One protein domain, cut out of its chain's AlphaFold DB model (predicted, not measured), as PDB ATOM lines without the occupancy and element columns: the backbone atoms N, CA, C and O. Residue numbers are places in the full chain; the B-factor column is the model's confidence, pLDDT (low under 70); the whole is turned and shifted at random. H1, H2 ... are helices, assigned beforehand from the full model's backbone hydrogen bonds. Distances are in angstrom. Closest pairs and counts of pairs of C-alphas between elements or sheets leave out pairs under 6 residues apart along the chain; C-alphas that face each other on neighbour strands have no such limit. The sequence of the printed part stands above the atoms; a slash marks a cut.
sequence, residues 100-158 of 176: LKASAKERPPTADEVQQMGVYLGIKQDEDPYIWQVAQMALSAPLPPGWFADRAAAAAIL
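AT A GLANCE: This is residues 100 to 158 of the 176 residues of an uncharacterized protein of Tetradesmus obliquus (UniProt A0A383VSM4). Two helices, H2 and H3, cross nearly at right angles as the core, with short H1 near Met 137 of H3. Residues 143 to 154 stick out before H4 comes back near H2. The 59 printed residues, all helix by class, include H1 to H4 in order; the whole is only just compact, close to loose, with radius of gyration 11.9 A and spans of 36 by 26 by 18 A.

HOW THE PARTS SIT: H1, residues 100 to 106, only just touches H3, residues 129 to 139, with 3 pairs of C-alphas within 8 A; the closest C-alphas, of Leu 100 and Met 137, are 6.3 A apart. H2, residues 111 to 120, touches H3 about perpendicular at 86 degrees; the closest C-alphas, of Gly 118 and Ala 135, are 5.0 A apart. H4, residues 151 to 158, is close to H2 but not clearly touching: the closest C-alphas, of Gln 116 and Leu 158, are 7.8 A apart. O i to N i+4 pairs are within hydrogen-bond range throughout H1 and H2, for 4 of 7 in H3 and 2 of 4 in H4.

IN THESE COORDINATES: H1 spans 9.9 A from C-alpha 100 at (17.715, 54.800, -13.905), H2 14.2 A, H3 16.4 A, and H4 11.3 A to C-alpha 158 at (24.227, 44.722, 3.209).

THE WHOLE: The printed part has no cut; H3 to H4 is a long link. Residues 143 to 158 have pLDDT under 70.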
ATOM      1  N   LEU A 100      16.528  55.444 -14.477       86.31
ATOM      2  CA  LEU A 100      17.715  54.800 -13.905       86.31
ATOM      3  C   LEU A 100      18.984  55.588 -14.239       86.31
ATOM      4  O   LEU A 100      19.809  55.830 -13.364       86.31
ATOM      5  N   LYS A 101      19.122  56.052 -15.487       85.69
ATOM      6  CA  LYS A 101      20.244  56.906 -15.902       85.69
ATOM      7  C   LYS A 101      20.262  58.257 -15.194       85.69
ATOM      8  O   LYS A 101      21.337  58.729 -14.833       85.69
ATOM      9  N   ALA A 102      19.103  58.889 -15.022       85.69
ATOM     10  CA  ALA A 102      18.997  60.152 -14.298       85.69
ATOM     11  C   ALA A 102      19.396  59.971 -12.825       85.69
ATOM     12  O   ALA A 102      20.262  60.692 -12.340       85.69
ATOM     13  N   SER A 103      18.870  58.933 -12.170       83.81
ATOM     14  CA  SER A 103      19.204  58.560 -10.792       83.81
ATOM     15  C   SER A 103      20.701  58.263 -10.627       83.81
ATOM     16  O   SER A 103      21.356  58.835  -9.759       83.81
ATOM     17  N   ALA A 104      21.286  57.482 -11.542       84.62
ATOM     18  CA  ALA A 104      22.722  57.197 -11.562       84.62
ATOM     19  C   ALA A 104      23.582  58.455 -11.767       84.62
ATOM     20  O   ALA A 104      24.727  58.507 -11.328       84.62
ATOM     21  N   LYS A 105      23.061  59.481 -12.448       86.06
ATOM     22  CA  LYS A 105      23.761  60.759 -12.626       86.06
ATOM     23  C   LYS A 105      23.665  61.639 -11.381       86.06
ATOM     24  O   LYS A 105      24.640  62.299 -11.034       86.06
ATOM     25  N   GLU A 106      22.503  61.674 -10.739       85.50
ATOM     26  CA  GLU A 106      22.269  62.447  -9.515       85.50
ATOM     27  C   GLU A 106      23.023  61.857  -8.323       85.50
ATOM     28  O   GLU A 106      23.612  62.585  -7.523       85.50
ATOM     29  N   ARG A 107      23.043  60.527  -8.230       82.25
ATOM     30  CA  ARG A 107      23.718  59.780  -7.177       82.25
ATOM     31  C   ARG A 107      24.447  58.576  -7.783       82.25
ATOM     32  O   ARG A 107      23.924  57.463  -7.752       82.25
ATOM     33  N   PRO A 108      25.660  58.784  -8.319       85.94
ATOM     34  CA  PRO A 108      26.435  57.706  -8.912       85.94
ATOM     35  C   PRO A 108      26.803  56.653  -7.860       85.94
ATOM     36  O   PRO A 108      27.338  57.018  -6.807       85.94
ATOM     37  N   PRO A 109      26.545  55.362  -8.135       86.06
ATOM     38  CA  PRO A 109      27.033  54.271  -7.303       86.06
ATOM     39  C   PRO A 109      28.562  54.256  -7.264       86.06
ATOM     40  O   PRO A 109      29.223  54.466  -8.286       86.06
ATOM     41  N   THR A 110      29.130  53.979  -6.098       89.19
ATOM     42  CA  THR A 110      30.570  53.743  -5.949       89.19
ATOM     43  C   THR A 110      30.945  52.346  -6.449       89.19
ATOM     44  O   THR A 110      30.104  51.450  -6.517       89.19
ATOM     45  N   ALA A 111      32.219  52.140  -6.798       87.81
ATOM     46  CA  ALA A 111      32.702  50.835  -7.260       87.81
ATOM     47  C   ALA A 111      32.471  49.725  -6.217       87.81
ATOM     48  O   ALA A 111      32.049  48.629  -6.578       87.81
ATOM     49  N   ASP A 112      32.662  50.042  -4.933       87.94
ATOM     50  CA  ASP A 112      32.441  49.112  -3.825       87.94
ATOM     51  C   ASP A 112      30.958  48.738  -3.689       87.94
ATOM     52  O   ASP A 112      30.635  47.560  -3.542       87.94
ATOM     53  N   GLU A 113      30.039  49.706  -3.803       86.00
ATOM     54  CA  GLU A 113      28.595  49.426  -3.794       86.00
ATOM     55  C   GLU A 113      28.204  48.520  -4.971       86.00
ATOM     56  O   GLU A 113      27.462  47.555  -4.785       86.00
ATOM     57  N   VAL A 114      28.734  48.781  -6.174       88.31
ATOM     58  CA  VAL A 114      28.481  47.950  -7.366       88.31
ATOM     59  C   VAL A 114      29.013  46.535  -7.168       88.31
ATOM     60  O   VAL A 114      28.329  45.574  -7.514       88.31
ATOM     61  N   GLN A 115      30.199  46.386  -6.578       86.44
ATOM     62  CA  GLN A 115      30.777  45.078  -6.298       86.44
ATOM     63  C   GLN A 115      29.932  44.294  -5.287       86.44
ATOM     64  O   GLN A 115      29.610  43.132  -5.528       86.44
ATOM     65  N   GLN A 116      29.527  44.935  -4.189       86.75
ATOM     66  CA  GLN A 116      28.664  44.326  -3.173       86.75
ATOM     67  C   GLN A 116      27.307  43.923  -3.756       86.75
ATOM     68  O   GLN A 116      26.840  42.811  -3.516       86.75
ATOM     69  N   MET A 117      26.702  44.789  -4.571       88.38
ATOM     70  CA  MET A 117      25.442  44.488  -5.244       88.38
ATOM     71  C   MET A 117      25.595  43.348  -6.254       88.38
ATOM     72  O   MET A 117      24.728  42.484  -6.337       88.38
ATOM     73  N   GLY A 118      26.702  43.289  -6.997       86.56
ATOM     74  CA  GLY A 118      26.962  42.183  -7.915       86.56
ATOM     75  C   GLY A 118      27.080  40.844  -7.192       86.56
ATOM     76  O   GLY A 118      26.463  39.871  -7.617       86.56
ATOM     77  N   VAL A 119      27.769  40.811  -6.046       86.56
ATOM     78  CA  VAL A 119      27.827  39.620  -5.182       86.56
ATOM     79  C   VAL A 119      26.438  39.239  -4.671       86.56
ATOM     80  O   VAL A 119      26.071  38.068  -4.737       86.56
ATOM     81  N   TYR A 120      25.646  40.212  -4.210       84.38
ATOM     82  CA  TYR A 120      24.270  39.984  -3.756       84.38
ATOM     83  C   TYR A 120      23.384  39.374  -4.855       84.38
ATOM     84  O   TYR A 120      22.626  38.443  -4.595       84.38
ATOM     85  N   LEU A 121      23.528  39.849  -6.093       85.81
ATOM     86  CA  LEU A 121      22.820  39.330  -7.267       85.81
ATOM     87  C   LEU A 121      23.405  38.010  -7.802       85.81
ATOM     88  O   LEU A 121      22.871  37.448  -8.757       85.81
ATOM     89  N   GLY A 122      24.497  37.509  -7.215       87.44
ATOM     90  CA  GLY A 122      25.165  36.283  -7.653       87.44
ATOM     91  C   GLY A 122      25.927  36.421  -8.975       87.44
ATOM     92  O   GLY A 122      26.198  35.410  -9.623       87.44
ATOM     93  N   ILE A 123      26.278  37.646  -9.382       87.00
ATOM     94  CA  ILE A 123      27.109  37.908 -10.561       87.00
ATOM     95  C   ILE A 123      28.531  37.442 -10.252       87.00
ATOM     96  O   ILE A 123      29.169  37.917  -9.307       87.00
ATOM     97  N   LYS A 124      29.039  36.496 -11.041       87.38
ATOM     98  CA  LYS A 124      30.402  35.990 -10.868       87.38
ATOM     99  C   LYS A 124      31.406  36.920 -11.544       87.38
ATOM    100  O   LYS A 124      31.078  37.678 -12.452       87.38
ATOM    101  N   GLN A 125      32.655  36.867 -11.092       80.88
ATOM    102  CA  GLN A 125      33.720  37.727 -11.624       80.88
ATOM    103  C   GLN A 125      34.087  37.412 -13.079       80.88
ATOM    104  O   GLN A 125      34.612  38.281 -13.766       80.88
ATOM    105  N   ASP A 126      33.826  36.187 -13.531       87.56
ATOM    106  CA  ASP A 126      34.052  35.717 -14.897       87.56
ATOM    107  C   ASP A 126      32.852  35.948 -15.831       87.56
ATOM    108  O   ASP A 126      32.942  35.641 -17.020       87.56
ATOM    109  N   GLU A 127      31.747  36.502 -15.319       84.81
ATOM    110  CA  GLU A 127      30.605  36.913 -16.137       84.81
ATOM    111  C   GLU A 127      30.957  38.120 -17.018       84.81
ATOM    112  O   GLU A 127      31.859  38.912 -16.728       84.81
ATOM    113  N   ASP A 128      30.194  38.281 -18.097       82.50
ATOM    114  CA  ASP A 128      30.346  39.388 -19.037       82.50
ATOM    115  C   ASP A 128      30.306  40.757 -18.308       82.50
ATOM    116  O   ASP A 128      29.410  40.996 -17.489       82.50
ATOM    117  N   PRO A 129      31.224  41.701 -18.608       82.50
ATOM    118  CA  PRO A 129      31.184  43.065 -18.077       82.50
ATOM    119  C   PRO A 129      29.828  43.781 -18.212       82.50
ATOM    120  O   PRO A 129      29.502  44.637 -17.389       82.50
ATOM    121  N   TYR A 130      29.011  43.449 -19.216       83.44
ATOM    122  CA  TYR A 130      27.660  43.996 -19.364       83.44
ATOM    123  C   TYR A 130      26.696  43.501 -18.279       83.44
ATOM    124  O   TYR A 130      25.781  44.233 -17.905       83.44
ATOM    125  N   ILE A 131      26.917  42.315 -17.708       83.06
ATOM    126  CA  ILE A 131      26.115  41.795 -16.592       83.06
ATOM    127  C   ILE A 131      26.364  42.640 -15.336       83.06
ATOM    128  O   ILE A 131      25.426  42.961 -14.610       83.06
ATOM    129  N   TRP A 132      27.588  43.132 -15.133       85.06
ATOM    130  CA  TRP A 132      27.908  44.048 -14.032       85.06
ATOM    131  C   TRP A 132      27.176  45.396 -14.113       85.06
ATOM    132  O   TRP A 132      26.947  46.036 -13.085       85.06
ATOM    133  N   GLN A 133      26.713  45.811 -15.299       85.94
ATOM    134  CA  GLN A 133      25.856  46.996 -15.427       85.94
ATOM    135  C   GLN A 133      24.497  46.797 -14.747       85.94
ATOM    136  O   GLN A 133      23.896  47.771 -14.296       85.94
ATOM    137  N   VAL A 134      24.022  45.554 -14.605       86.19
ATOM    138  CA  VAL A 134      22.789  45.244 -13.867       86.19
ATOM    139  C   VAL A 134      22.940  45.605 -12.391       86.19
ATOM    140  O   VAL A 134      22.043  46.232 -11.835       86.19
ATOM    141  N   ALA A 135      24.093  45.316 -11.776       86.88
ATOM    142  CA  ALA A 135      24.368  45.709 -10.392       86.88
ATOM    143  C   ALA A 135      24.371  47.238 -10.219       86.88
ATOM    144  O   ALA A 135      23.789  47.765  -9.269       86.88
ATOM    145  N   GLN A 136      24.956  47.965 -11.173       86.31
ATOM    146  CA  GLN A 136      24.937  49.427 -11.163       86.31
ATOM    147  C   GLN A 136      23.518  49.995 -11.332       86.31
ATOM    148  O   GLN A 136      23.133  50.938 -10.635       86.31
ATOM    149  N   MET A 137      22.724  49.422 -12.240       86.25
ATOM    150  CA  MET A 137      21.334  49.827 -12.456       86.25
ATOM    151  C   MET A 137      20.457  49.529 -11.239       86.25
ATOM    152  O   MET A 137      19.648  50.376 -10.874       86.25
ATOM    153  N   ALA A 138      20.656  48.390 -10.571       86.19
ATOM    154  CA  ALA A 138      19.925  48.026  -9.359       86.19
ATOM    155  C   ALA A 138      20.129  49.052  -8.231       86.19
ATOM    156  O   ALA A 138      19.171  49.455  -7.580       86.19
ATOM    157  N   LEU A 139      21.355  49.554  -8.057       85.50
ATOM    158  CA  LEU A 139      21.662  50.616  -7.086       85.50
ATOM    159  C   LEU A 139      21.067  51.978  -7.460       85.50
ATOM    160  O   LEU A 139      20.903  52.841  -6.600       85.50
ATOM    161  N   SER A 140      20.761  52.168  -8.740       85.69
ATOM    162  CA  SER A 140      20.166  53.394  -9.273       85.69
ATOM    163  C   SER A 140      18.638  53.309  -9.350       85.69
ATOM    164  O   SER A 140      17.993  54.278  -9.760       85.69
ATOM    165  N   ALA A 141      18.051  52.169  -8.970       83.25
ATOM    166  CA  ALA A 141      16.616  51.956  -9.006       83.25
ATOM    167  C   ALA A 141      15.893  52.904  -8.039       83.25
ATOM    168  O   ALA A 141      16.312  53.047  -6.885       83.25
ATOM    169  N   PRO A 142      14.816  53.572  -8.487       72.94
ATOM    170  CA  PRO A 142      14.008  54.382  -7.596       72.94
ATOM    171  C   PRO A 142      13.392  53.487  -6.522       72.94
ATOM    172  O   PRO A 142      12.940  52.373  -6.797       72.94
ATOM    173  N   LEU A 143      13.355  53.987  -5.291       69.88
ATOM    174  CA  LEU A 143      12.638  53.298  -4.230       69.88
ATOM    175  C   LEU A 143      11.129  53.297  -4.529       69.88
ATOM    176  O   LEU A 143      10.625  54.260  -5.122       69.88
ATOM    177  N   PRO A 144      10.391  52.257  -4.106       65.94
ATOM    178  CA  PRO A 144       8.941  52.244  -4.227       65.94
ATOM    179  C   PRO A 144       8.296  53.472  -3.559       65.94
ATOM    180  O   PRO A 144       8.846  54.015  -2.594       65.94
ATOM    181  N   PRO A 145       7.108  53.907  -4.010       60.16
ATOM    182  CA  PRO A 145       6.384  54.997  -3.365       60.16
ATOM    183  C   PRO A 145       6.234  54.773  -1.850       60.16
ATOM    184  O   PRO A 145       5.808  53.708  -1.407       60.16
ATOM    185  N   GLY A 146       6.596  55.781  -1.051       54.56
ATOM    186  CA  GLY A 146       6.539  55.731   0.418       54.56
ATOM    187  C   GLY A 146       7.790  55.175   1.110       54.56
ATOM    188  O   GLY A 146       7.846  55.177   2.337       54.56
ATOM    189  N   TRP A 147       8.800  54.735   0.356       61.50
ATOM    190  CA  TRP A 147      10.086  54.306   0.905       61.50
ATOM    191  C   TRP A 147      11.070  55.480   0.945       61.50
ATOM    192  O   TRP A 147      11.191  56.241  -0.015       61.50
ATOM    193  N   PHE A 148      11.807  55.615   2.050       57.69
ATOM    194  CA  PHE A 148      12.821  56.656   2.229       57.69
ATOM    195  C   PHE A 148      14.211  56.029   2.302       57.69
ATOM    196  O   PHE A 148      14.434  55.064   3.032       57.69
ATOM    197  N   ALA A 149      15.157  56.595   1.553       57.88
ATOM    198  CA  ALA A 149      16.548  56.158   1.544       57.88
ATOM    199  C   ALA A 149      17.279  56.663   2.797       57.88
ATOM    200  O   ALA A 149      18.089  57.587   2.709       57.88
ATOM    201  N   ASP A 150      17.014  56.082   3.968       60.50
ATOM    202  CA  ASP A 150      17.929  56.279   5.091       60.50
ATOM    203  C   ASP A 150      19.225  55.496   4.815       60.50
ATOM    204  O   ASP A 150      19.262  54.262   4.792       60.50
ATOM    205  N   ARG A 151      20.305  56.240   4.556       53.56
ATOM    206  CA  ARG A 151      21.637  55.705   4.244       53.56
ATOM    207  C   ARG A 151      22.209  54.859   5.385       53.56
ATOM    208  O   ARG A 151      22.986  53.951   5.103       53.56
ATOM    209  N   ALA A 152      21.826  55.126   6.636       52.34
ATOM    210  CA  ALA A 152      22.270  54.333   7.778       52.34
ATOM    211  C   ALA A 152      21.604  52.945   7.805       52.34
ATOM    212  O   ALA A 152      22.245  51.960   8.164       52.34
ATOM    213  N   ALA A 153      20.348  52.850   7.363       48.47
ATOM    214  CA  ALA A 153      19.600  51.596   7.326       48.47
ATOM    215  C   ALA A 153      19.998  50.704   6.135       48.47
ATOM    216  O   ALA A 153      20.134  49.494   6.293       48.47
ATOM    217  N   ALA A 154      20.247  51.287   4.955       46.12
ATOM    218  CA  ALA A 154      20.620  50.523   3.759       46.12
ATOM    219  C   ALA A 154      21.995  49.835   3.885       46.12
ATOM    220  O   ALA A 154      22.143  48.677   3.500       46.12
ATOM    221  N   ALA A 155      22.985  50.513   4.482       46.12
ATOM    222  CA  ALA A 155      24.301  49.924   4.742       46.12
ATOM    223  C   ALA A 155      24.243  48.789   5.783       46.12
ATOM    224  O   ALA A 155      25.000  47.827   5.688       46.12
ATOM    225  N   ALA A 156      23.317  48.863   6.744       44.88
ATOM    226  CA  ALA A 156      23.148  47.850   7.785       44.88
ATOM    227  C   ALA A 156      22.527  46.533   7.281       44.88
ATOM    228  O   ALA A 156      22.729  45.500   7.909       44.88
ATOM    229  N   ILE A 157      21.797  46.550   6.157       50.41
ATOM    230  CA  ILE A 157      21.199  45.344   5.550       50.41
ATOM    231  C   ILE A 157      22.222  44.583   4.684       50.41
ATOM    232  O   ILE A 157      22.142  43.363   4.567       50.41
ATOM    233  N   LEU A 158      23.194  45.290   4.092       47.47
ATOM    234  CA  LEU A 158      24.227  44.722   3.209       47.47
ATOM    235  C   LEU A 158      25.498  44.266   3.945       47.47
ATOM    236  O   LEU A 158      26.350  43.603   3.352       47.47
TER     237      LEU A 158